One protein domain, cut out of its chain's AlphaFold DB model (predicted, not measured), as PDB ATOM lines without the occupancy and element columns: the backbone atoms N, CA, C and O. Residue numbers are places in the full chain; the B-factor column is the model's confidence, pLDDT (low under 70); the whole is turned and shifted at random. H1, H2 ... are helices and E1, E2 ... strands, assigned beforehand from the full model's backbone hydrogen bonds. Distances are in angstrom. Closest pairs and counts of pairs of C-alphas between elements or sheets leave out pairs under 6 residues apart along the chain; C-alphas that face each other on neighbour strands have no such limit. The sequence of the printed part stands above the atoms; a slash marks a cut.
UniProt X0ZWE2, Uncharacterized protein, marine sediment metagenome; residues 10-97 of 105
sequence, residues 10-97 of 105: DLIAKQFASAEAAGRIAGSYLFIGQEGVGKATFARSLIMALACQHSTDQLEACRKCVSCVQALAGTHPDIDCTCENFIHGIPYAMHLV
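This is residues 10 to 97 of the 105 residues of an uncharacterized protein of marine sediment metagenome (UniProt X0ZWE2). H2 lies at the core, with H3 packed on its last turns and running back beside it; a tiny two-strand ribbon, E1 and E2, sits by its earlier residues, and H1 is near it on the side away from H3. From H3 a long loop, residues 74 to 93, swings wide before returning to E2. The 88 printed residues hold, in order, H1, E1, H2, H3 and E2; the sheet E1 - E2 is antiparallel, and the class is mostly helix, though under half of the residues are in named elements. The whole is compact, radius of gyration of the C-alphas 13.5 A, spanning 38 by 29 by 22 A.

Start at H1, residues 10 to 21, which is near H2, residues 39 to 50. E1, residues 29 to 31, has E2, residues 94 to 96, as its antiparallel neighbour at 161 degrees; look for N 96 and O 29, 3.3 A apart, within hydrogen-bond range. The closest C-alphas of H2 and E2 are those of Ala 40 and Met 94, 6.8 A apart. With residues 48 to 49 alone, H2 touches H3, residues 66 to 73, closest at the C-alphas of Met 48 and Cys 68, 6.1 A; this helical hairpin has a shallow tilt of 18 degrees, opposite ways. H1 and H3 are apart. In H1, H2 and H3 every O i to N i+4 pair is within hydrogen-bond range.

Find C-alpha 10 at (12.915, 14.730, 38.460), where H1 begins its 16.4 A. E1 follows; H2, also 16.4 A, begins at (16.816, 11.638, 50.204). H3 runs 10.4 A, and E2 ends at C-alpha 96, (27.511, 10.544, 50.425).

The farthest C-alphas, Lys 64 and Gly 89, are 38.7 A apart. The printed part has no cut; the links H2 to H3 and H3 to E2 are long. In this model pLDDT is under 70 at residue 57 and residues 81 to 97.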
ATOM      1  N   ASP A  10      12.576  14.740  39.892       85.06
ATOM      2  CA  ASP A  10      12.915  14.730  38.460       85.06
ATOM      3  C   ASP A  10      13.877  15.852  38.047       85.06
ATOM      4  O   ASP A  10      14.746  15.656  37.198       85.06
ATOM      5  N   LEU A  11      13.735  17.041  38.643       86.88
ATOM      6  CA  LEU A  11      14.616  18.174  38.357       86.88
ATOM      7  C   LEU A  11      16.047  17.905  38.838       86.88
ATOM      8  O   LEU A  11      16.999  18.154  38.103       86.88
ATOM      9  N   ILE A  12      16.184  17.371  40.051       87.75
ATOM     10  CA  ILE A  12      17.477  17.055  40.669       87.75
ATOM     11  C   ILE A  12      18.141  15.923  39.879       87.75
ATOM     12  O   ILE A  12      19.281  16.049  39.446       87.75
ATOM     13  N   ALA A  13      17.390  14.863  39.584       85.88
ATOM     14  CA  ALA A  13      17.786  13.771  38.699       85.88
ATOM     15  C   ALA A  13      18.375  14.261  37.362       85.88
ATOM     16  O   ALA A  13      19.468  13.858  36.968       85.88
ATOM     17  N   LYS A  14      17.683  15.184  36.679       86.88
ATOM     18  CA  LYS A  14      18.158  15.777  35.418       86.88
ATOM     19  C   LYS A  14      19.438  16.593  35.581       86.88
ATOM     20  O   LYS A  14      20.270  16.587  34.675       86.88
ATOM     21  N   GLN A  15      19.604  17.296  36.702       88.94
ATOM     22  CA  GLN A  15      20.832  18.042  36.989       88.94
ATOM     23  C   GLN A  15      22.027  17.101  37.149       88.94
ATOM     24  O   GLN A  15      23.074  17.368  36.567       88.94
ATOM     25  N   PHE A  16      21.858  15.986  37.866       88.88
ATOM     26  CA  PHE A  16      22.903  14.971  37.998       88.88
ATOM     27  C   PHE A  16      23.233  14.313  36.656       88.88
ATOM     28  O   PHE A  16      24.404  14.284  36.294       88.88
ATOM     29  N   ALA A  17      22.224  13.898  35.878       86.75
ATOM     30  CA  ALA A  17      22.419  13.368  34.521       86.75
ATOM     31  C   ALA A  17      23.216  14.341  33.633       86.75
ATOM     32  O   ALA A  17      24.192  13.970  32.994       86.75
ATOM     33  N   SER A  18      22.863  15.628  33.667       88.44
ATOM     34  CA  SER A  18      23.574  16.655  32.895       88.44
ATOM     35  C   SER A  18      25.001  16.903  33.402       88.44
ATOM     36  O   SER A  18      25.880  17.263  32.620       88.44
ATOM     37  N   ALA A  19      25.240  16.772  34.709       88.75
ATOM     38  CA  ALA A  19      26.563  16.938  35.301       88.75
ATOM     39  C   ALA A  19      27.487  15.765  34.953       88.75
ATOM     40  O   ALA A  19      28.650  15.999  34.637       88.75
ATOM     41  N   GLU A  20      26.971  14.537  34.966       86.56
ATOM     42  CA  GLU A  20      27.704  13.323  34.596       86.56
ATOM     43  C   GLU A  20      28.052  13.303  33.108       86.56
ATOM     44  O   GLU A  20      29.232  13.190  32.782       86.56
ATOM     45  N   ALA A  21      27.093  13.608  32.228       86.44
ATOM     46  CA  ALA A  21      27.343  13.753  30.792       86.44
ATOM     47  C   ALA A  21      28.395  14.836  30.472       86.44
ATOM     48  O   ALA A  21      29.095  14.769  29.463       86.44
ATOM     49  N   ALA A  22      28.526  15.848  31.336       88.31
ATOM     50  CA  ALA A  22      29.543  16.891  31.222       88.31
ATOM     51  C   ALA A  22      30.875  16.548  31.923       88.31
ATOM     52  O   ALA A  22      31.787  17.373  31.895       88.31
ATOM     53  N   GLY A  23      30.988  15.397  32.596       86.69
ATOM     54  CA  GLY A  23      32.157  15.019  33.395       86.69
ATOM     55  C   GLY A  23      32.398  15.923  34.613       86.69
ATOM     56  O   GLY A  23      33.536  16.093  35.038       86.69
ATOM     57  N   ARG A  24      31.346  16.550  35.156       87.81
ATOM     58  CA  ARG A  24      31.392  17.540  36.254       87.81
ATOM     59  C   ARG A  24      30.687  17.070  37.530       87.81
ATOM     60  O   ARG A  24      30.170  17.889  38.290       87.81
ATOM     61  N   ILE A  25      30.633  15.760  37.760       85.81
ATOM     62  CA  ILE A  25      30.192  15.203  39.044       85.81
ATOM     63  C   ILE A  25      31.195  15.627  40.127       85.81
ATOM     64  O   ILE A  25      32.405  15.495  39.953       85.81
ATOM     65  N   ALA A  26      30.691  16.178  41.230       85.06
ATOM     66  CA  ALA A  26      31.505  16.552  42.379       85.06
ATOM     67  C   ALA A  26      31.907  15.308  43.184       85.06
ATOM     68  O   ALA A  26      31.180  14.317  43.208       85.06
ATOM     69  N   GLY A  27      33.036  15.384  43.893       81.56
ATOM     70  CA  GLY A  27      33.516  14.284  44.740       81.56
ATOM     71  C   GLY A  27      32.654  14.014  45.981       81.56
ATOM     72  O   GLY A  27      32.765  12.949  46.578       81.56
ATOM     73  N   SER A  28      31.787  14.951  46.376       81.88
ATOM     74  CA  SER A  28      30.883  14.785  47.516       81.88
ATOM     75  C   SER A  28      29.571  15.544  47.325       81.88
ATOM     76  O   SER A  28      29.514  16.591  46.675       81.88
ATOM     77  N   TYR A  29      28.503  15.003  47.915       83.75
ATOM     78  CA  TYR A  29      27.170  15.601  47.903       83.75
ATOM     79  C   TYR A  29      26.511  15.498  49.277       83.75
ATOM     80  O   TYR A  29      26.576  14.465  49.945       83.75
ATOM     81  N   LEU A  30      25.824  16.574  49.662       82.88
ATOM     82  CA  LEU A  30      25.026  16.662  50.879       82.88
ATOM     83  C   LEU A  30      23.558  16.880  50.502       82.88
ATOM     84  O   LEU A  30      23.203  17.916  49.937       82.88
ATOM     85  N   PHE A  31      22.692  15.924  50.841       83.06
ATOM     86  CA  PHE A  31      21.251  16.065  50.629       83.06
ATOM     87  C   PHE A  31      20.570  16.633  51.873       83.06
ATOM     88  O   PHE A  31      20.615  16.024  52.942       83.06
ATOM     89  N   ILE A  32      19.880  17.764  51.710       83.50
ATOM     90  CA  ILE A  32      19.140  18.456  52.773       83.50
ATOM     91  C   ILE A  32      17.661  18.520  52.387       83.50
ATOM     92  O   ILE A  32      17.315  18.789  51.240       83.50
ATOM     93  N   GLY A  33      16.775  18.272  53.349       82.38
ATOM     94  CA  GLY A  33      15.328  18.347  53.149       82.38
ATOM     95  C   GLY A  33      14.560  17.691  54.288       82.38
ATOM     96  O   GLY A  33      15.163  17.094  55.181       82.38
ATOM     97  N   GLN A  34      13.230  17.750  54.237       82.56
ATOM     98  CA  GLN A  34      12.358  17.147  55.251       82.56
ATOM     99  C   GLN A  34      12.561  15.629  55.378       82.56
ATOM    100  O   GLN A  34      13.019  14.952  54.448       82.56
ATOM    101  N   GLU A  35      12.254  15.080  56.549       77.88
ATOM    102  CA  GLU A  35      12.256  13.636  56.772       77.88
ATOM    103  C   GLU A  35      11.224  12.939  55.877       77.88
ATOM    104  O   GLU A  35      10.187  13.507  55.549       77.88
ATOM    105  N   GLY A  36      11.531  11.725  55.417       76.88
ATOM    106  CA  GLY A  36      10.609  10.952  54.579       76.88
ATOM    107  C   GLY A  36      10.491  11.401  53.115       76.88
ATOM    108  O   GLY A  36       9.898  10.676  52.328       76.88
ATOM    109  N   VAL A  37      11.118  12.511  52.696       84.62
ATOM    110  CA  VAL A  37      11.079  12.967  51.286       84.62
ATOM    111  C   VAL A  37      11.812  12.026  50.314       84.62
ATOM    112  O   VAL A  37      11.673  12.158  49.111       84.62
ATOM    113  N   GLY A  38      12.581  11.048  50.806       81.62
ATOM    114  CA  GLY A  38      13.271  10.073  49.949       81.62
ATOM    115  C   GLY A  38      14.724  10.416  49.606       81.62
ATOM    116  O   GLY A  38      15.275   9.840  48.673       81.62
ATOM    117  N   LYS A  39      15.386  11.289  50.382       83.94
ATOM    118  CA  LYS A  39      16.816  11.638  50.204       83.94
ATOM    119  C   LYS A  39      17.727  10.409  50.177       83.94
ATOM    120  O   LYS A  39      18.580  10.296  49.308       83.94
ATOM    121  N   ALA A  40      17.512   9.484  51.113       81.12
ATOM    122  CA  ALA A  40      18.258   8.231  51.199       81.12
ATOM    123  C   ALA A  40      18.062   7.367  49.945       81.12
ATOM    124  O   ALA A  40      19.018   6.854  49.370       81.12
ATOM    125  N   THR A  41      16.813   7.253  49.494       84.25
ATOM    126  CA  THR A  41      16.435   6.501  48.295       84.25
ATOM    127  C   THR A  41      17.066   7.096  47.038       84.25
ATOM    128  O   THR A  41      17.594   6.356  46.207       84.25
ATOM    129  N   PHE A  42      17.055   8.427  46.919       86.19
ATOM    130  CA  PHE A  42      17.709   9.141  45.827       86.19
ATOM    131  C   PHE A  42      19.223   8.926  45.848       86.19
ATOM    132  O   PHE A  42      19.784   8.500  44.844       86.19
ATOM    133  N   ALA A  43      19.865   9.121  47.002       85.19
ATOM    134  CA  ALA A  43      21.302   8.924  47.181       85.19
ATOM    135  C   ALA A  43      21.740   7.501  46.795       85.19
ATOM    136  O   ALA A  43      22.662   7.327  46.004       85.19
ATOM    137  N   ARG A  44      21.021   6.476  47.270       82.56
ATOM    138  CA  ARG A  44      21.304   5.074  46.937       82.56
ATOM    139  C   ARG A  44      21.146   4.783  45.444       82.56
ATOM    140  O   ARG A  44      21.951   4.050  44.873       82.56
ATOM    141  N   SER A  45      20.120   5.350  44.813       85.38
ATOM    142  CA  SER A  45      19.885   5.170  43.375       85.38
ATOM    143  C   SER A  45      20.963   5.858  42.540       85.38
ATOM    144  O   SER A  45      21.436   5.273  41.571       85.38
ATOM    145  N   LEU A  46      21.402   7.050  42.956       86.44
ATOM    146  CA  LEU A  46      22.496   7.787  42.327       86.44
ATOM    147  C   LEU A  46      23.818   7.011  42.403       86.44
ATOM    148  O   LEU A  46      24.459   6.826  41.375       86.44
ATOM    149  N   ILE A  47      24.203   6.509  43.582       86.38
ATOM    150  CA  ILE A  47      25.433   5.710  43.723       86.38
ATOM    151  C   ILE A  47      25.372   4.466  42.829       86.38
ATOM    152  O   ILE A  47      26.330   4.147  42.133       86.38
ATOM    153  N   MET A  48      24.233   3.768  42.822       84.94
ATOM    154  CA  MET A  48      24.055   2.568  42.007       84.94
ATOM    155  C   MET A  48      24.157   2.858  40.507       84.94
ATOM    156  O   MET A  48      24.675   2.026  39.763       84.94
ATOM    157  N   ALA A  49      23.652   4.008  40.062       87.56
ATOM    158  CA  ALA A  49      23.790   4.448  38.683       87.56
ATOM    159  C   ALA A  49      25.250   4.785  38.345       87.56
ATOM    160  O   ALA A  49      25.742   4.331  37.321       87.56
ATOM    161  N   LEU A  50      25.966   5.478  39.236       86.81
ATOM    162  CA  LEU A  50      27.383   5.814  39.048       86.81
ATOM    163  C   LEU A  50      28.302   4.580  39.034       86.81
ATOM    164  O   LEU A  50      29.243   4.531  38.251       86.81
ATOM    165  N   ALA A  51      28.020   3.565  39.854       86.50
ATOM    166  CA  ALA A  51      28.778   2.309  39.873       86.50
ATOM    167  C   ALA A  51      28.414   1.358  38.708       86.50
ATOM    168  O   ALA A  51      29.089   0.356  38.461       86.50
ATOM    169  N   CYS A  52      27.333   1.638  37.976       88.94
ATOM    170  CA  CYS A  52      26.843   0.760  36.923       88.94
ATOM    171  C   CYS A  52      27.808   0.716  35.727       88.94
ATOM    172  O   CYS A  52      28.005   1.698  35.022       88.94
ATOM    173  N   GLN A  53      28.298  -0.482  35.404       87.06
ATOM    174  CA  GLN A  53      29.155  -0.734  34.230       87.06
ATOM    175  C   GLN A  53      28.494  -0.418  32.878       87.06
ATOM    176  O   GLN A  53      29.179  -0.229  31.880       87.06
ATOM    177  N   HIS A  54      27.163  -0.400  32.839       86.62
ATOM    178  CA  HIS A  54      26.376  -0.096  31.643       86.62
ATOM    179  C   HIS A  54      25.510   1.147  31.868       86.62
ATOM    180  O   HIS A  54      24.386   1.202  31.366       86.62
ATOM    181  N   SER A  55      25.976   2.089  32.697       79.25
ATOM    182  CA  SER A  55      25.281   3.365  32.857       79.25
ATOM    183  C   SER A  55      25.196   4.066  31.504       79.25
ATOM    184  O   SER A  55      26.156   4.077  30.735       79.25
ATOM    185  N   THR A  56      24.030   4.623  31.209       75.25
ATOM    186  CA  THR A  56      23.830   5.529  30.075       75.25
ATOM    187  C   THR A  56      24.063   6.972  30.527       75.25
ATOM    188  O   THR A  56      24.029   7.248  31.726       75.25
ATOM    189  N   ASP A  57      24.176   7.907  29.578       69.88
ATOM    190  CA  ASP A  57      24.288   9.365  29.814       69.88
ATOM    191  C   ASP A  57      23.132   9.965  30.652       69.88
ATOM    192  O   ASP A  57      23.096  11.155  30.962       69.88
ATOM    193  N   GLN A  58      22.113   9.160  30.967       73.56
ATOM    194  CA  GLN A  58      20.971   9.541  31.795       73.56
ATOM    195  C   GLN A  58      21.122   9.119  33.258       73.56
ATOM    196  O   GLN A  58      20.176   9.317  34.027       73.56
ATOM    197  N   LEU A  59      22.282   8.575  33.647       80.38
ATOM    198  CA  LEU A  59      22.542   8.113  35.008       80.38
ATOM    199  C   LEU A  59      21.532   7.023  35.420       80.38
ATOM    200  O   LEU A  59      20.877   7.091  36.460       80.38
ATOM    201  N   GLU A  60      21.383   6.012  34.560       83.44
ATOM    202  CA  GLU A  60      20.449   4.899  34.753       83.44
ATOM    203  C   GLU A  60      21.173   3.616  35.182       83.44
ATOM    204  O   GLU A  60      22.040   3.088  34.483       83.44
ATOM    205  N   ALA A  61      20.757   3.051  36.318       85.38
ATOM    206  CA  ALA A  61      21.233   1.747  36.760       85.38
ATOM    207  C   ALA A  61      20.551   0.622  35.966       85.38
ATOM    208  O   ALA A  61      19.334   0.443  36.037       85.38
ATOM    209  N   CYS A  62      21.330  -0.219  35.281       87.25
ATOM    210  CA  CYS A  62      20.773  -1.312  34.474       87.25
ATOM    211  C   CYS A  62      20.122  -2.433  35.309       87.25
ATOM    212  O   CYS A  62      19.378  -3.251  34.763       87.25
ATOM    213  N   ARG A  63      20.439  -2.512  36.614       84.81
ATOM    214  CA  ARG A  63      19.965  -3.529  37.582       84.81
ATOM    215  C   ARG A  63      20.246  -4.989  37.192       84.81
ATOM    216  O   ARG A  63      19.691  -5.901  37.793       84.81
ATOM    217  N   LYS A  64      21.110  -5.218  36.200       88.06
ATOM    218  CA  LYS A  64      21.427  -6.550  35.656       88.06
ATOM    219  C   LYS A  64      22.915  -6.887  35.692       88.06
ATOM    220  O   LYS A  64      23.259  -8.063  35.663       88.06
ATOM    221  N   CYS A  65      23.798  -5.886  35.726       90.31
ATOM    222  CA  CYS A  65      25.234  -6.124  35.835       90.31
ATOM    223  C   CYS A  65      25.627  -6.521  37.264       90.31
ATOM    224  O   CYS A  65      24.889  -6.258  38.216       90.31
ATOM    225  N   VAL A  66      26.810  -7.124  37.404       90.81
ATOM    226  CA  VAL A  66      27.335  -7.607  38.692       90.81
ATOM    227  C   VAL A  66      27.371  -6.484  39.729       90.81
ATOM    228  O   VAL A  66      26.876  -6.679  40.836       90.81
ATOM    229  N   SER A  67      27.841  -5.294  39.337       90.00
ATOM    230  CA  SER A  67      27.863  -4.125  40.222       90.00
ATOM    231  C   SER A  67      26.459  -3.746  40.711       90.00
ATOM    232  O   SER A  67      26.228  -3.670  41.915       90.00
ATOM    233  N   CYS A  68      25.467  -3.605  39.822       88.25
ATOM    234  CA  CYS A  68      24.111  -3.275  40.266       88.25
ATOM    235  C   CYS A  68      23.497  -4.363  41.162       88.25
ATOM    236  O   CYS A  68      22.774  -4.037  42.100       88.25
ATOM    237  N   VAL A  69      23.772  -5.644  40.896       90.25
ATOM    238  CA  VAL A  69      23.290  -6.756  41.732       90.25
ATOM    239  C   VAL A  69      23.914  -6.695  43.128       90.25
ATOM    240  O   VAL A  69      23.196  -6.799  44.120       90.25
ATOM    241  N   GLN A  70      25.222  -6.455  43.222       89.12
ATOM    242  CA  GLN A  70      25.922  -6.284  44.499       89.12
ATOM    243  C   GLN A  70      25.451  -5.029  45.249       89.12
ATOM    244  O   GLN A  70      25.233  -5.080  46.456       89.12
ATOM    245  N   ALA A  71      25.205  -3.920  44.546       86.62
ATOM    246  CA  ALA A  71      24.681  -2.682  45.129       86.62
ATOM    247  C   ALA A  71      23.249  -2.852  45.679       86.62
ATOM    248  O   ALA A  71      22.888  -2.305  46.727       86.62
ATOM    249  N   LEU A  72      22.416  -3.643  44.994       84.81
ATOM    250  CA  LEU A  72      21.087  -4.023  45.479       84.81
ATOM    251  C   LEU A  72      21.176  -4.929  46.712       84.81
ATOM    252  O   LEU A  72      20.428  -4.717  47.668       84.81
ATOM    253  N   ALA A  73      22.114  -5.880  46.710       86.44
ATOM    254  CA  ALA A  73      22.380  -6.787  47.825       86.44
ATOM    255  C   ALA A  73      23.090  -6.117  49.018       86.44
ATOM    256  O   ALA A  73      23.120  -6.698  50.099       86.44
ATOM    257  N   GLY A  74      23.639  -4.909  48.844       83.38
ATOM    258  CA  GLY A  74      24.408  -4.208  49.878       83.38
ATOM    259  C   GLY A  74      25.794  -4.810  50.126       83.38
ATOM    260  O   GLY A  74      26.330  -4.671  51.216       83.38
ATOM    261  N   THR A  75      26.357  -5.511  49.142       85.38
ATOM    262  CA  THR A  75      27.648  -6.217  49.237       85.38
ATOM    263  C   THR A  75      28.672  -5.712  48.221       85.38
ATOM    264  O   THR A  75      29.654  -6.393  47.930       85.38
ATOM    265  N   HIS A  76      28.424  -4.543  47.630       84.69
ATOM    266  CA  HIS A  76      29.339  -3.955  46.662       84.69
ATOM    267  C   HIS A  76      30.583  -3.416  47.384       84.69
ATOM    268  O   HIS A  76      30.422  -2.637  48.319       84.69
ATOM    269  N   PRO A  77      31.805  -3.789  46.964       84.06
ATOM    270  CA  PRO A  77      33.032  -3.421  47.676       84.06
ATOM    271  C   PRO A  77      33.256  -1.904  47.740       84.06
ATOM    272  O   PRO A  77      33.720  -1.409  48.759       84.06
ATOM    273  N   ASP A  78      32.858  -1.176  46.692       83.81
ATOM    274  CA  ASP A  78      33.045   0.284  46.600       83.81
ATOM    275  C   ASP A  78      31.832   1.103  47.076       83.81
ATOM    276  O   ASP A  78      31.777   2.311  46.861       83.81
ATOM    277  N   ILE A  79      30.804   0.461  47.643       83.38
ATOM    278  CA  ILE A  79      29.616   1.162  48.144       83.38
ATOM    279  C   ILE A  79      29.421   0.787  49.602       83.38
ATOM    280  O   ILE A  79      28.954  -0.310  49.906       83.38
ATOM    281  N   ASP A  80      29.687   1.742  50.487       80.31
ATOM    282  CA  ASP A  80      29.354   1.623  51.898       80.31
ATOM    283  C   ASP A  80      28.151   2.513  52.233       80.31
ATOM    284  O   ASP A  80      28.086   3.692  51.882       80.31
ATOM    285  N   CYS A  81      27.150   1.925  52.880       69.12
ATOM    286  CA  CYS A  81      25.944   2.617  53.320       69.12
ATOM    287  C   CYS A  81      25.930   2.613  54.844       69.12
ATOM    288  O   CYS A  81      25.178   1.859  55.467       69.12
ATOM    289  N   THR A  82      26.758   3.456  55.452       63.91
ATOM    290  CA  THR A  82      26.764   3.603  56.902       63.91
ATOM    291  C   THR A  82      25.537   4.393  57.339       63.91
ATOM    292  O   THR A  82      25.334   5.564  57.020       63.91
ATOM    293  N   CYS A  83      24.664   3.737  58.096       48.06
ATOM    294  CA  CYS A  83      23.659   4.422  58.891       48.06
ATOM    295  C   CYS A  83      24.334   4.922  60.170       48.06
ATOM    296  O   CYS A  83      24.184   4.332  61.238       48.06
ATOM    297  N   GLU A  84      25.126   5.992  60.083       50.50
ATOM    298  CA  GLU A  84      25.600   6.620  61.311       50.50
ATOM    299  C   GLU A  84      24.407   7.206  62.070       50.50
ATOM    300  O   GLU A  84      23.775   8.189  61.673       50.50
ATOM    301  N   ASN A  85      24.105   6.576  63.201       40.56
ATOM    302  CA  ASN A  85      23.259   7.153  64.224       40.56
ATOM    303  C   ASN A  85      23.971   8.390  64.793       40.56
ATOM    304  O   ASN A  85      24.767   8.293  65.718       40.56
ATOM    305  N   PHE A  86      23.637   9.553  64.238       47.31
ATOM    306  CA  PHE A  86      23.371  10.774  64.999       47.31
ATOM    307  C   PHE A  86      24.478  11.211  65.986       47.31
ATOM    308  O   PHE A  86      24.328  11.035  67.192       47.31
ATOM    309  N   ILE A  87      25.559  11.850  65.510       40.16
ATOM    310  CA  ILE A  87      26.556  12.473  66.419       40.16
ATOM    311  C   ILE A  87      26.768  13.988  66.177       40.16
ATOM    312  O   ILE A  87      27.186  14.688  67.094       40.16
ATOM    313  N   HIS A  88      26.383  14.571  65.031       47.16
ATOM    314  CA  HIS A  88      26.780  15.960  64.692       47.16
ATOM    315  C   HIS A  88      25.699  17.059  64.660       47.16
ATOM    316  O   HIS A  88      25.960  18.150  64.162       47.16
ATOM    317  N   GLY A  89      24.509  16.859  65.235       41.50
ATOM    318  CA  GLY A  89      23.584  17.981  65.499       41.50
ATOM    319  C   GLY A  89      23.007  18.702  64.265       41.50
ATOM    320  O   GLY A  89      22.358  19.733  64.419       41.50
ATOM    321  N   ILE A  90      23.193  18.159  63.056       47.91
ATOM    322  CA  ILE A  90      22.502  18.593  61.836       47.91
ATOM    323  C   ILE A  90      21.395  17.570  61.567       47.91
ATOM    324  O   ILE A  90      21.682  16.484  61.054       47.91
ATOM    325  N   PRO A  91      20.133  17.848  61.931       40.03
ATOM    326  CA  PRO A  91      19.062  16.922  61.617       40.03
ATOM    327  C   PRO A  91      18.925  16.837  60.085       40.03
ATOM    328  O   PRO A  91      18.928  17.855  59.393       40.03
ATOM    329  N   TYR A  92      18.802  15.613  59.562       48.88
ATOM    330  CA  TYR A  92      18.467  15.302  58.160       48.88
ATOM    331  C   TYR A  92      19.584  15.365  57.100       48.88
ATOM    332  O   TYR A  92      19.261  15.338  55.911       48.88
ATOM    333  N   ALA A  93      20.862  15.391  57.479       45.62
ATOM    334  CA  ALA A  93      21.978  15.290  56.535       45.62
ATOM    335  C   ALA A  93      22.282  13.821  56.178       45.62
ATOM    336  O   ALA A  93      22.639  13.037  57.050       45.62
ATOM    337  N   MET A  94      22.162  13.453  54.897       46.69
ATOM    338  CA  MET A  94      22.773  12.226  54.370       46.69
ATOM    339  C   MET A  94      24.093  12.619  53.709       46.69
ATOM    340  O   MET A  94      24.076  13.380  52.736       46.69
ATOM    341  N   HIS A  95      25.210  12.132  54.245       45.78
ATOM    342  CA  HIS A  95      26.522  12.322  53.640       45.78
ATOM    343  C   HIS A  95      26.775  11.178  52.657       45.78
ATOM    344  O   HIS A  95      26.821  10.018  53.057       45.78
ATOM    345  N   LEU A  96      26.926  11.489  51.371       48.88
ATOM    346  CA  LEU A  96      27.511  10.544  50.425       48.88
ATOM    347  C   LEU A  96      29.032  10.632  50.565       48.88
ATOM    348  O   LEU A  96      29.637  11.579  50.063       48.88
ATOM    349  N   VAL A  97      29.635   9.702  51.309       41.94
ATOM    350  CA  VAL A  97      31.097   9.538  51.331       41.94
ATOM    351  C   VAL A  97      31.515   8.687  50.130       41.94
ATOM    352  O   VAL A  97      30.941   7.629  49.899       41.94
TER     353      VAL A  97